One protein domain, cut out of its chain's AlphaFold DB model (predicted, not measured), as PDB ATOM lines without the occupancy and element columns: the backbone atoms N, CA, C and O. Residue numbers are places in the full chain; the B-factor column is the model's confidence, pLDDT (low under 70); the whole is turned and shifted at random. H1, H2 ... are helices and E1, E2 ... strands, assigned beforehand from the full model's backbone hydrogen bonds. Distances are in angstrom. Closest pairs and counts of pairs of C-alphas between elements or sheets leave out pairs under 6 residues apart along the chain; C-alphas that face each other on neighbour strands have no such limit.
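This is residues 583 to 680 of the 698 residues of an uncharacterized protein of Gammaproteobacteria bacterium RIFCSPLOWO2_02_FULL_42_14 (UniProt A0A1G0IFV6). A strongly twisted wall of four strands has two helices, H3 and H4, over one face, set about perpendicular to each other, and its other face is bare. H3 reaches away from the sheet toward two short helices, H1 and H2, at the far end, where residues 588 to 594 stick out. The printed part has 98 residues, with elements in the order H1 H2 H3 E1 H4 E2 E3 E4; the sheet runs E1 E3 E4 E2 and is mixed. The class is mixed, helices and strands, and the whole is compact, with a radius of gyration of the C-alphas of 14.2 A and spans of 40 by 31 by 22 A.

Start at H1, residues 583 to 588, which only just touches H3, residues 606 to 621, with 3 pairs of C-alphas within 8 A; the closest are Leu 587 and Glu 606, 7.6 A. Between them look for H2, residues 599 to 604, close to H3 but not clearly touching, with C-alphas 601 and 609 closest at 7.0 A. H3 touches H4, residues 631 to 642, about perpendicular at 87 degrees; C-alphas 612 and 637 are closest at 5.6 A. Both are on the same face of the sheet of E1, residues 626 to 629, E3, 662 to 669, E4, 672 to 679, and E2, 649 to 652. H3 has a height over the sheet of 11.3 A, H4 of 8.8 A. E1, H4, E2 form a split strand-helix-strand unit, with E3 and E4 between its strands and a right-handed crossover. E1 and E3 are antiparallel, with N 629 and O 662 at 2.8 A; E3 and E4 are an antiparallel hairpin, with N 665 and O 676 at 2.9 A; E4 and E2 are parallel, with N 650 and O 673 at 2.8 A. In H1, H2, H3 and H4 every O i to N i+4 pair is within hydrogen-bond range.

Find C-alpha 583 at (16.149, 32.042, 38.110), where H1 begins. H3 runs 22.3 A from C-alpha 606 at (12.667, 25.758, 45.260), and H4 runs 16.1 A. E3 is 21.0 A long, and E4, 22.5 A, ends with C-alpha 679 at (0.385, 11.346, 25.536). The shorter H1, H2, E1 and E2 measure 8.9, 8.9, 9.9 and 9.8 A.

The two C-alphas farthest apart, Cys 592 and His 670, are 41.3 A apart. The printed part has no cut, and no link is long. Mean pLDDT of the printed part is 71.3; look for values under 70 at residues 588 to 601 and 667 to 673, among others.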
ATOM      1  N   ILE A 583      16.748  32.912  37.086       74.44
ATOM      2  CA  ILE A 583      16.149  32.042  38.110       74.44
ATOM      3  C   ILE A 583      17.213  31.124  38.734       74.44
ATOM      4  O   ILE A 583      17.200  30.913  39.945       74.44
ATOM      5  N   ARG A 584      18.154  30.602  37.938       74.38
ATOM      6  CA  ARG A 584      19.244  29.737  38.416       74.38
ATOM      7  C   ARG A 584      20.294  30.492  39.236       74.38
ATOM      8  O   ARG A 584      20.698  30.005  40.284       74.38
ATOM      9  N   GLU A 585      20.701  31.684  38.812       71.12
ATOM     10  CA  GLU A 585      21.574  32.577  39.588       71.12
ATOM     11  C   GLU A 585      20.921  32.953  40.923       71.12
ATOM     12  O   GLU A 585      21.566  32.907  41.972       71.12
ATOM     13  N   ASP A 586      19.614  33.233  40.899       68.94
ATOM     14  CA  ASP A 586      18.823  33.512  42.095       68.94
ATOM     15  C   ASP A 586      18.757  32.305  43.057       68.94
ATOM     16  O   ASP A 586      18.754  32.519  44.271       68.94
ATOM     17  N   LEU A 587      18.750  31.066  42.538       70.19
ATOM     18  CA  LEU A 587      18.838  29.820  43.320       70.19
ATOM     19  C   LEU A 587      20.242  29.603  43.922       70.19
ATOM     20  O   LEU A 587      20.360  29.257  45.096       70.19
ATOM     21  N   VAL A 588      21.309  29.815  43.140       64.56
ATOM     22  CA  VAL A 588      22.707  29.533  43.534       64.56
ATOM     23  C   VAL A 588      23.253  30.551  44.537       64.56
ATOM     24  O   VAL A 588      23.974  30.182  45.463       64.56
ATOM     25  N   MET A 589      22.905  31.833  44.394       58.31
ATOM     26  CA  MET A 589      23.465  32.915  45.215       58.31
ATOM     27  C   MET A 589      22.983  32.926  46.675       58.31
ATOM     28  O   MET A 589      23.409  33.796  47.433       58.31
ATOM     29  N   GLY A 590      22.102  32.004  47.091       57.09
ATOM     30  CA  GLY A 590      21.728  31.775  48.497       57.09
ATOM     31  C   GLY A 590      21.260  33.012  49.282       57.09
ATOM     32  O   GLY A 590      21.257  33.002  50.515       57.09
ATOM     33  N   SER A 591      20.902  34.108  48.605       44.97
ATOM     34  CA  SER A 591      20.749  35.418  49.238       44.97
ATOM     35  C   SER A 591      19.369  35.577  49.884       44.97
ATOM     36  O   SER A 591      18.387  36.014  49.290       44.97
ATOM     37  N   CYS A 592      19.341  35.177  51.156       41.66
ATOM     38  CA  CYS A 592      18.595  35.731  52.284       41.66
ATOM     39  C   CYS A 592      17.208  36.347  52.012       41.66
ATOM     40  O   CYS A 592      17.104  37.489  51.572       41.66
ATOM     41  N   ALA A 593      16.169  35.638  52.482       43.41
ATOM     42  CA  ALA A 593      14.952  36.106  53.178       43.41
ATOM     43  C   ALA A 593      14.019  37.166  52.536       43.41
ATOM     44  O   ALA A 593      12.831  37.182  52.848       43.41
ATOM     45  N   SER A 594      14.481  38.015  51.623       46.72
ATOM     46  CA  SER A 594      13.692  39.060  50.957       46.72
ATOM     47  C   SER A 594      12.996  38.560  49.683       46.72
ATOM     48  O   SER A 594      11.967  39.096  49.283       46.72
ATOM     49  N   ARG A 595      13.492  37.470  49.079       45.22
ATOM     50  CA  ARG A 595      12.991  36.916  47.806       45.22
ATOM     51  C   ARG A 595      11.869  35.881  47.923       45.22
ATOM     52  O   ARG A 595      11.303  35.501  46.905       45.22
ATOM     53  N   ILE A 596      11.418  35.555  49.141       48.03
ATOM     54  CA  ILE A 596      10.106  34.905  49.374       48.03
ATOM     55  C   ILE A 596       8.945  35.799  48.857       48.03
ATOM     56  O   ILE A 596       7.800  35.357  48.752       48.03
ATOM     57  N   GLN A 597       9.233  37.045  48.458       47.31
ATOM     58  CA  GLN A 597       8.309  37.922  47.738       47.31
ATOM     59  C   GLN A 597       8.211  37.670  46.216       47.31
ATOM     60  O   GLN A 597       7.260  38.156  45.610       47.31
ATOM     61  N   ASN A 598       9.100  36.883  45.588       53.97
ATOM     62  CA  ASN A 598       8.902  36.433  44.202       53.97
ATOM     63  C   ASN A 598       7.856  35.305  44.179       53.97
ATOM     64  O   ASN A 598       8.091  34.206  44.685       53.97
ATOM     65  N   GLY A 599       6.688  35.582  43.587       62.62
ATOM     66  CA  GLY A 599       5.489  34.736  43.672       62.62
ATOM     67  C   GLY A 599       5.671  33.264  43.276       62.62
ATOM     68  O   GLY A 599       4.985  32.408  43.830       62.62
ATOM     69  N   ILE A 600       6.622  32.946  42.392       67.12
ATOM     70  CA  ILE A 600       6.827  31.591  41.863       67.12
ATOM     71  C   ILE A 600       7.424  30.617  42.891       67.12
ATOM     72  O   ILE A 600       6.912  29.512  43.075       67.12
ATOM     73  N   PHE A 601       8.460  31.036  43.628       69.38
ATOM     74  CA  PHE A 601       9.153  30.183  44.600       69.38
ATOM     75  C   PHE A 601       8.286  29.919  45.828       69.38
ATOM     76  O   PHE A 601       8.275  28.808  46.351       69.38
ATOM     77  N   ARG A 602       7.485  30.913  46.240       70.06
ATOM     78  CA  ARG A 602       6.487  30.755  47.305       70.06
ATOM     79  C   ARG A 602       5.397  29.748  46.931       70.06
ATOM     80  O   ARG A 602       4.875  29.069  47.810       70.06
ATOM     81  N   LYS A 603       5.029  29.683  45.651       71.75
ATOM     82  CA  LYS A 603       3.895  28.889  45.172       71.75
ATOM     83  C   LYS A 603       4.252  27.435  44.877       71.75
ATOM     84  O   LYS A 603       3.461  26.553  45.192       71.75
ATOM     85  N   TYR A 604       5.432  27.187  44.312       75.62
ATOM     86  CA  TYR A 604       5.836  25.846  43.878       75.62
ATOM     87  C   TYR A 604       6.981  25.245  44.699       75.62
ATOM     88  O   TYR A 604       7.113  24.024  44.731       75.62
ATOM     89  N   GLY A 605       7.768  26.058  45.408       75.12
ATOM     90  CA  GLY A 605       8.931  25.615  46.181       75.12
ATOM     91  C   GLY A 605      10.196  25.432  45.334       75.12
ATOM     92  O   GLY A 605      10.137  25.023  44.177       75.12
ATOM     93  N   GLU A 606      11.355  25.710  45.933       73.19
ATOM     94  CA  GLU A 606      12.667  25.758  45.260       73.19
ATOM     95  C   GLU A 606      13.003  24.479  44.483       73.19
ATOM     96  O   GLU A 606      13.269  24.553  43.289       73.19
ATOM     97  N   LYS A 607      12.881  23.299  45.107       77.31
ATOM     98  CA  LYS A 607      13.190  22.003  44.466       77.31
ATOM     99  C   LYS A 607      12.341  21.707  43.228       77.31
ATOM    100  O   LYS A 607      12.787  21.036  42.307       77.31
ATOM    101  N   ASN A 608      11.092  22.167  43.226       79.81
ATOM    102  CA  ASN A 608      10.197  21.981  42.089       79.81
ATOM    103  C   ASN A 608      10.526  22.979  40.969       79.81
ATOM    104  O   ASN A 608      10.423  22.627  39.800       79.81
ATOM    105  N   ILE A 609      10.951  24.200  41.309       78.94
ATOM    106  CA  ILE A 609      11.422  25.175  40.318       78.94
ATOM    107  C   ILE A 609      12.739  24.726  39.691       78.94
ATOM    108  O   ILE A 609      12.854  24.762  38.472       78.94
ATOM    109  N   GLU A 610      13.682  24.231  40.486       79.38
ATOM    110  CA  GLU A 610      14.928  23.635  39.996       79.38
ATOM    111  C   GLU A 610      14.642  22.487  39.014       79.38
ATOM    112  O   GLU A 610      15.124  22.508  37.885       79.38
ATOM    113  N   LEU A 611      13.732  21.574  39.377       81.00
ATOM    114  CA  LEU A 611      13.290  20.500  38.487       81.00
ATOM    115  C   LEU A 611      12.695  21.030  37.171       81.00
ATOM    116  O   LEU A 611      12.997  20.500  36.107       81.00
ATOM    117  N   VAL A 612      11.849  22.064  37.213       81.25
ATOM    118  CA  VAL A 612      11.273  22.676  36.001       81.25
ATOM    119  C   VAL A 612      12.352  23.288  35.112       81.25
ATOM    120  O   VAL A 612      12.309  23.107  33.896       81.25
ATOM    121  N   ILE A 613      13.320  23.982  35.710       80.94
ATOM    122  CA  ILE A 613      14.453  24.584  35.008       80.94
ATOM    123  C   ILE A 613      15.296  23.511  34.319       80.94
ATOM    124  O   ILE A 613      15.575  23.642  33.128       80.94
ATOM    125  N   ASP A 614      15.613  22.422  35.015       81.81
ATOM    126  CA  ASP A 614      16.386  21.317  34.450       81.81
ATOM    127  C   ASP A 614      15.655  20.647  33.277       81.81
ATOM    128  O   ASP A 614      16.273  20.299  32.270       81.81
ATOM    129  N   LYS A 615      14.324  20.498  33.358       85.38
ATOM    130  CA  LYS A 615      13.523  19.942  32.252       85.38
ATOM    131  C   LYS A 615      13.429  20.889  31.063       85.38
ATOM    132  O   LYS A 615      13.532  20.427  29.932       85.38
ATOM    133  N   LEU A 616      13.255  22.189  31.292       80.69
ATOM    134  CA  LEU A 616      13.286  23.175  30.212       80.69
ATOM    135  C   LEU A 616      14.650  23.172  29.528       80.69
ATOM    136  O   LEU A 616      14.702  23.065  28.308       80.69
ATOM    137  N   GLN A 617      15.742  23.208  30.296       78.19
ATOM    138  CA  GLN A 617      17.094  23.125  29.746       78.19
ATOM    139  C   GLN A 617      17.257  21.859  28.900       78.19
ATOM    140  O   GLN A 617      17.623  21.973  27.736       78.19
ATOM    141  N   ALA A 618      16.894  20.687  29.436       78.94
ATOM    142  CA  ALA A 618      16.967  19.421  28.706       78.94
ATOM    143  C   ALA A 618      16.186  19.452  27.380       78.94
ATOM    144  O   ALA A 618      16.689  18.967  26.370       78.94
ATOM    145  N   LEU A 619      14.992  20.054  27.366       79.81
ATOM    146  CA  LEU A 619      14.176  20.217  26.160       79.81
ATOM    147  C   LEU A 619      14.840  21.141  25.124       79.81
ATOM    148  O   LEU A 619      14.849  20.820  23.939       79.81
ATOM    149  N   PHE A 620      15.411  22.271  25.553       71.88
ATOM    150  CA  PHE A 620      16.097  23.212  24.655       71.88
ATOM    151  C   PHE A 620      17.410  22.661  24.096       71.88
ATOM    152  O   PHE A 620      17.832  23.067  23.014       71.88
ATOM    153  N   THR A 621      18.058  21.760  24.831       63.50
ATOM    154  CA  THR A 621      19.337  21.172  24.435       63.50
ATOM    155  C   THR A 621      19.218  19.875  23.648       63.50
ATOM    156  O   THR A 621      20.226  19.455  23.103       63.50
ATOM    157  N   ASP A 622      18.047  19.232  23.597       71.50
ATOM    158  CA  ASP A 622      17.849  17.997  22.830       71.50
ATOM    159  C   ASP A 622      17.877  18.267  21.316       71.50
ATOM    160  O   ASP A 622      17.196  19.172  20.834       71.50
ATOM    161  N   ALA A 623      18.610  17.441  20.562       56.16
ATOM    162  CA  ALA A 623      18.763  17.528  19.106       56.16
ATOM    163  C   ALA A 623      17.450  17.614  18.307       56.16
ATOM    164  O   ALA A 623      17.441  18.153  17.202       56.16
ATOM    165  N   ASN A 624      16.356  17.045  18.825       61.88
ATOM    166  CA  ASN A 624      15.039  17.081  18.185       61.88
ATOM    167  C   ASN A 624      14.041  17.933  18.978       61.88
ATOM    168  O   ASN A 624      12.843  17.870  18.700       61.88
ATOM    169  N   HIS A 625      14.519  18.653  19.994       70.25
ATOM    170  CA  HIS A 625      13.728  19.385  20.972       70.25
ATOM    171  C   HIS A 625      12.578  18.555  21.549       70.25
ATOM    172  O   HIS A 625      11.429  19.005  21.630       70.25
ATOM    173  N   ARG A 626      12.884  17.304  21.923       77.50
ATOM    174  CA  ARG A 626      11.923  16.355  22.491       77.50
ATOM    175  C   ARG A 626      12.279  15.992  23.916       77.50
ATOM    176  O   ARG A 626      13.419  15.678  24.234       77.50
ATOM    177  N   LEU A 627      11.267  15.936  24.772       84.19
ATOM    178  CA  LEU A 627      11.438  15.480  26.148       84.19
ATOM    179  C   LEU A 627      10.245  14.651  26.590       84.19
ATOM    180  O   LEU A 627       9.102  15.042  26.385       84.19
ATOM    181  N   THR A 628      10.496  13.510  27.227       83.69
ATOM    182  CA  THR A 628       9.426  12.736  27.868       83.69
ATOM    183  C   THR A 628       9.394  13.062  29.356       83.69
ATOM    184  O   THR A 628      10.416  12.986  30.038       83.69
ATOM    185  N   LEU A 629       8.220  13.441  29.848       83.44
ATOM    186  CA  LEU A 629       7.958  13.808  31.232       83.44
ATOM    187  C   LEU A 629       6.956  12.847  31.855       83.44
ATOM    188  O   LEU A 629       5.963  12.475  31.230       83.44
ATOM    189  N   SER A 630       7.154  12.521  33.129       84.81
ATOM    190  CA  SER A 630       6.091  11.918  33.930       84.81
ATOM    191  C   SER A 630       4.901  12.875  34.058       84.81
ATOM    192  O   SER A 630       5.042  14.099  33.953       84.81
ATOM    193  N   ARG A 631       3.716  12.336  34.370       80.50
ATOM    194  CA  ARG A 631       2.505  13.137  34.629       80.50
ATOM    195  C   ARG A 631       2.762  14.275  35.622       80.50
ATOM    196  O   ARG A 631       2.339  15.404  35.393       80.50
ATOM    197  N   ARG A 632       3.488  13.991  36.707       82.12
ATOM    198  CA  ARG A 632       3.806  14.975  37.752       82.12
ATOM    199  C   ARG A 632       4.699  16.102  37.231       82.12
ATOM    200  O   ARG A 632       4.437  17.263  37.531       82.12
ATOM    201  N   GLU A 633       5.737  15.765  36.474       84.06
ATOM    202  CA  GLU A 633       6.661  16.749  35.899       84.06
ATOM    203  C   GLU A 633       5.957  17.629  34.861       84.06
ATOM    204  O   GLU A 633       6.142  18.842  34.867       84.06
ATOM    205  N   PHE A 634       5.094  17.045  34.025       85.25
ATOM    206  CA  PHE A 634       4.316  17.794  33.042       85.25
ATOM    207  C   PHE A 634       3.317  18.763  33.689       85.25
ATOM    208  O   PHE A 634       3.231  19.923  33.286       85.25
ATOM    209  N   ILE A 635       2.581  18.329  34.718       82.38
ATOM    210  CA  ILE A 635       1.654  19.203  35.460       82.38
ATOM    211  C   ILE A 635       2.413  20.380  36.077       82.38
ATOM    212  O   ILE A 635       1.968  21.525  35.993       82.38
ATOM    213  N   LEU A 636       3.575  20.110  36.669       83.75
ATOM    214  CA  LEU A 636       4.399  21.139  37.287       83.75
ATOM    215  C   LEU A 636       4.931  22.141  36.249       83.75
ATOM    216  O   LEU A 636       4.758  23.346  36.426       83.75
ATOM    217  N   LEU A 637       5.505  21.651  35.149       84.25
ATOM    218  CA  LEU A 637       6.010  22.476  34.050       84.25
ATOM    219  C   LEU A 637       4.897  23.325  33.419       84.25
ATOM    220  O   LEU A 637       5.043  24.537  33.268       84.25
ATOM    221  N   SER A 638       3.768  22.700  33.082       82.62
ATOM    222  CA  SER A 638       2.629  23.376  32.455       82.62
ATOM    223  C   SER A 638       2.025  24.451  33.353       82.62
ATOM    224  O   SER A 638       1.654  25.511  32.858       82.62
ATOM    225  N   SER A 639       1.976  24.219  34.667       81.12
ATOM    226  CA  SER A 639       1.508  25.211  35.639       81.12
ATOM    227  C   SER A 639       2.437  26.424  35.695       81.12
ATOM    228  O   SER A 639       1.966  27.557  35.664       81.12
ATOM    229  N   VAL A 640       3.754  26.199  35.705       79.00
ATOM    230  CA  VAL A 640       4.747  27.284  35.696       79.00
ATOM    231  C   VAL A 640       4.674  28.110  34.406       79.00
ATOM    232  O   VAL A 640       4.785  29.332  34.455       79.00
ATOM    233  N   ILE A 641       4.443  27.479  33.255       78.00
ATOM    234  CA  ILE A 641       4.340  28.187  31.969       78.00
ATOM    235  C   ILE A 641       3.016  28.956  31.853       78.00
ATOM    236  O   ILE A 641       3.034  30.134  31.505       78.00
ATOM    237  N   LYS A 642       1.880  28.335  32.209       75.31
ATOM    238  CA  LYS A 642       0.536  28.950  32.150       75.31
ATOM    239  C   LYS A 642       0.375  30.163  33.062       75.31
ATOM    240  O   LYS A 642      -0.470  31.012  32.804       75.31
ATOM    241  N   GLU A 643       1.178  30.262  34.115       71.06
ATOM    242  CA  GLU A 643       1.212  31.441  34.983       71.06
ATOM    243  C   GLU A 643       2.049  32.593  34.426       71.06
ATOM    244  O   GLU A 643       2.383  33.521  35.160       71.06
ATOM    245  N   ASN A 644       2.330  32.578  33.117       61.44
ATOM    246  CA  ASN A 644       2.896  33.705  32.384       61.44
ATOM    247  C   ASN A 644       4.331  34.076  32.820       61.44
ATOM    248  O   ASN A 644       4.842  35.156  32.518       61.44
ATOM    249  N   TYR A 645       5.038  33.166  33.500       69.56
ATOM    250  CA  TYR A 645       6.451  33.366  33.839       69.56
ATOM    251  C   TYR A 645       7.330  33.333  32.585       69.56
ATOM    252  O   TYR A 645       8.223  34.169  32.417       69.56
ATOM    253  N   PHE A 646       6.997  32.440  31.656       72.12
ATOM    254  CA  PHE A 646       7.568  32.369  30.317       72.12
ATOM    255  C   PHE A 646       6.501  32.741  29.283       72.12
ATOM    256  O   PHE A 646       6.077  31.893  28.512       72.12
ATOM    257  N   ASN A 647       6.044  33.998  29.279       68.31
ATOM    258  CA  ASN A 647       5.073  34.532  28.301       68.31
ATOM    259  C   ASN A 647       5.430  34.269  26.834       68.31
ATOM    260  O   ASN A 647       4.584  34.348  25.952       68.31
ATOM    261  N   GLU A 648       6.703  34.010  26.580       71.44
ATOM    262  CA  GLU A 648       7.268  33.720  25.278       71.44
ATOM    263  C   GLU A 648       7.087  32.242  24.867       71.44
ATOM    264  O   GLU A 648       7.328  31.913  23.707       71.44
ATOM    265  N   LEU A 649       6.648  31.367  25.789       72.50
ATOM    266  CA  LEU A 649       6.339  29.948  25.579       72.50
ATOM    267  C   LEU A 649       4.825  29.699  25.636       72.50
ATOM    268  O   LEU A 649       4.190  29.833  26.682       72.50
ATOM    269  N   TYR A 650       4.260  29.238  24.528       77.44
ATOM    270  CA  TYR A 650       2.893  28.744  24.446       77.44
ATOM    271  C   TYR A 650       2.884  27.215  24.546       77.44
ATOM    272  O   TYR A 650       3.492  26.538  23.724       77.44
ATOM    273  N   LEU A 651       2.191  26.654  25.541       80.81
ATOM    274  CA  LEU A 651       2.030  25.205  25.691       80.81
ATOM    275  C   LEU A 651       0.648  24.761  25.194       80.81
ATOM    276  O   LEU A 651      -0.366  25.033  25.837       80.81
ATOM    277  N   GLU A 652       0.628  24.016  24.093       81.56
ATOM    278  CA  GLU A 652      -0.534  23.274  23.616       81.56
ATOM    279  C   GLU A 652      -0.513  21.868  24.223       81.56
ATOM    280  O   GLU A 652       0.372  21.060  23.943       81.56
ATOM    281  N   ALA A 653      -1.480  21.593  25.092       76.38
ATOM    282  CA  ALA A 653      -1.584  20.336  25.818       76.38
ATOM    283  C   ALA A 653      -2.897  19.615  25.485       76.38
ATOM    284  O   ALA A 653      -3.906  20.294  25.281       76.38
ATOM    285  N   PRO A 654      -2.929  18.270  25.492       71.38
ATOM    286  CA  PRO A 654      -4.163  17.515  25.337       71.38
ATOM    287  C   PRO A 654      -5.109  17.814  26.504       71.38
ATOM    288  O   PRO A 654      -4.669  17.952  27.645       71.38
ATOM    289  N   GLU A 655      -6.413  17.864  26.235       61.91
ATOM    290  CA  GLU A 655      -7.434  18.051  27.279       61.91
ATOM    291  C   GLU A 655      -7.548  16.834  28.214       61.91
ATOM    292  O   GLU A 655      -7.987  16.954  29.356       61.91
ATOM    293  N   THR A 656      -7.138  15.653  27.743       63.56
ATOM    294  CA  THR A 656      -7.210  14.392  28.487       63.56
ATOM    295  C   THR A 656      -5.934  14.108  29.268       63.56
ATOM    296  O   THR A 656      -4.849  14.027  28.687       63.56
ATOM    297  N   GLU A 657      -6.074  13.876  30.576       64.81
ATOM    298  CA  GLU A 657      -4.946  13.523  31.435       64.81
ATOM    299  C   GLU A 657      -4.377  12.130  31.101       64.81
ATOM    300  O   GLU A 657      -5.107  11.142  31.071       64.81
ATOM    301  N   CYS A 658      -3.059  12.038  30.893       70.75
ATOM    302  CA  CYS A 658      -2.343  10.779  30.677       70.75
ATOM    303  C   CYS A 658      -1.632  10.309  31.960       70.75
ATOM    304  O   CYS A 658      -0.829  11.048  32.536       70.75
ATOM    305  N   GLU A 659      -1.890   9.071  32.400       70.88
ATOM    306  CA  GLU A 659      -1.207   8.472  33.560       70.88
ATOM    307  C   GLU A 659       0.260   8.123  33.279       70.88
ATOM    308  O   GLU A 659       1.099   8.264  34.168       70.88
ATOM    309  N   GLU A 660       0.582   7.744  32.039       73.56
ATOM    310  CA  GLU A 660       1.931   7.330  31.623       73.56
ATOM    311  C   GLU A 660       2.871   8.510  31.322       73.56
ATOM    312  O   GLU A 660       4.071   8.320  31.130       73.56
ATOM    313  N   GLY A 661       2.354   9.742  31.345       81.31
ATOM    314  CA  GLY A 661       3.121  10.960  31.098       81.31
ATOM    315  C   GLY A 661       2.971  11.504  29.680       81.31
ATOM    316  O   GLY A 661       2.076  11.121  28.928       81.31
ATOM    317  N   TYR A 662       3.836  12.456  29.336       84.94
ATOM    318  CA  TYR A 662       3.717  13.256  28.121       84.94
ATOM    319  C   TYR A 662       5.054  13.362  27.406       84.94
ATOM    320  O   TYR A 662       6.095  13.538  28.038       84.94
ATOM    321  N   ARG A 663       5.019  13.310  26.079       83.00
ATOM    322  CA  ARG A 663       6.122  13.723  25.223       83.00
ATOM    323  C   ARG A 663       5.893  15.165  24.808       83.00
ATOM    324  O   ARG A 663       4.843  15.502  24.280       83.00
ATOM    325  N   LEU A 664       6.883  15.997  25.059       81.75
ATOM    326  CA  LEU A 664       6.934  17.377  24.624       81.75
ATOM    327  C   LEU A 664       7.722  17.475  23.330       81.75
ATOM    328  O   LEU A 664       8.740  16.793  23.181       81.75
ATOM    329  N   HIS A 665       7.267  18.349  22.446       79.81
ATOM    330  CA  HIS A 665       7.986  18.817  21.276       79.81
ATOM    331  C   HIS A 665       7.944  20.339  21.261       79.81
ATOM    332  O   HIS A 665       6.904  20.932  21.541       79.81
ATOM    333  N   LEU A 666       9.074  20.976  20.986       73.88
ATOM    334  CA  LEU A 666       9.157  22.424  20.892       73.88
ATOM    335  C   LEU A 666       9.300  22.828  19.422       73.88
ATOM    336  O   LEU A 666      10.308  22.520  18.794       73.88
ATOM    337  N   ASP A 667       8.307  23.547  18.909       64.88
ATOM    338  CA  ASP A 667       8.278  24.085  17.551       64.88
ATOM    339  C   ASP A 667       8.347  25.617  17.563       64.88
ATOM    340  O   ASP A 667       7.724  26.287  18.394       64.88
ATOM    341  N   CYS A 668       9.056  26.188  16.591       54.84
ATOM    342  CA  CYS A 668       9.044  27.625  16.335       54.84
ATOM    343  C   CYS A 668       8.126  27.907  15.141       54.84
ATOM    344  O   CYS A 668       8.434  27.525  14.016       54.84
ATOM    345  N   ASN A 669       6.981  28.551  15.373       49.66
ATOM    346  CA  ASN A 669       6.052  28.921  14.306       49.66
ATOM    347  C   ASN A 669       5.531  30.341  14.528       49.66
ATOM    348  O   ASN A 669       4.966  30.631  15.577       49.66
ATOM    349  N   HIS A 670       5.668  31.201  13.511       39.69
ATOM    350  CA  HIS A 670       4.997  32.505  13.435       39.69
ATOM    351  C   HIS A 670       5.105  33.336  14.730       39.69
ATOM    352  O   HIS A 670       4.099  33.787  15.273       39.69
ATOM    353  N   PHE A 671       6.337  33.559  15.202       44.09
ATOM    354  CA  PHE A 671       6.667  34.506  16.278       44.09
ATOM    355  C   PHE A 671       6.287  34.080  17.714       44.09
ATOM    356  O   PHE A 671       6.395  34.889  18.636       44.09
ATOM    357  N   GLN A 672       5.909  32.813  17.948       53.03
ATOM    358  CA  GLN A 672       5.747  32.239  19.293       53.03
ATOM    359  C   GLN A 672       6.335  30.826  19.383       53.03
ATOM    360  O   GLN A 672       6.178  30.008  18.474       53.03
ATOM    361  N   TRP A 673       6.995  30.523  20.505       63.62
ATOM    362  CA  TRP A 673       7.474  29.174  20.789       63.62
ATOM    363  C   TRP A 673       6.293  28.303  21.195       63.62
ATOM    364  O   TRP A 673       5.717  28.498  22.265       63.62
ATOM    365  N   LYS A 674       5.928  27.350  20.340       72.50
ATOM    366  CA  LYS A 674       4.825  26.428  20.579       72.50
ATOM    367  C   LYS A 674       5.388  25.107  21.078       72.50
ATOM    368  O   LYS A 674       5.964  24.336  20.323       72.50
ATOM    369  N   MET A 675       5.197  24.836  22.358       79.69
ATOM    370  CA  MET A 675       5.430  23.518  22.918       79.69
ATOM    371  C   MET A 675       4.158  22.689  22.762       79.69
ATOM    372  O   MET A 675       3.117  23.055  23.302       79.69
ATOM    373  N   THR A 676       4.227  21.591  22.025       81.25
ATOM    374  CA  THR A 676       3.138  20.623  21.894       81.25
ATOM    375  C   THR A 676       3.393  19.452  22.832       81.25
ATOM    376  O   THR A 676       4.511  18.951  22.946       81.25
ATOM    377  N   ALA A 677       2.360  19.037  23.560       82.44
ATOM    378  CA  ALA A 677       2.406  17.859  24.407       82.44
ATOM    379  C   ALA A 677       1.525  16.756  23.826       82.44
ATOM    380  O   ALA A 677       0.365  16.979  23.494       82.44
ATOM    381  N   GLU A 678       2.062  15.547  23.762       83.69
ATOM    382  CA  GLU A 678       1.360  14.349  23.315       83.69
ATOM    383  C   GLU A 678       1.399  13.288  24.425       83.69
ATOM    384  O   GLU A 678       2.408  13.185  25.130       83.69
ATOM    385  N   PRO A 679       0.338  12.484  24.621       81.00
ATOM    386  CA  PRO A 679       0.385  11.346  25.536       81.00
ATOM    387  C   PRO A 679       1.539  10.403  25.175       81.00
ATOM    388  O   PRO A 679       1.745  10.079  24.008       81.00
ATOM    389  N   ALA A 680       2.296   9.932  26.170       68.88
ATOM    390  CA  ALA A 680       3.450   9.060  25.925       68.88
ATOM    391  C   ALA A 680       3.068   7.659  25.383       68.88
ATOM    392  O   ALA A 680       3.940   6.899  24.952       68.88
TER     393      ALA A 680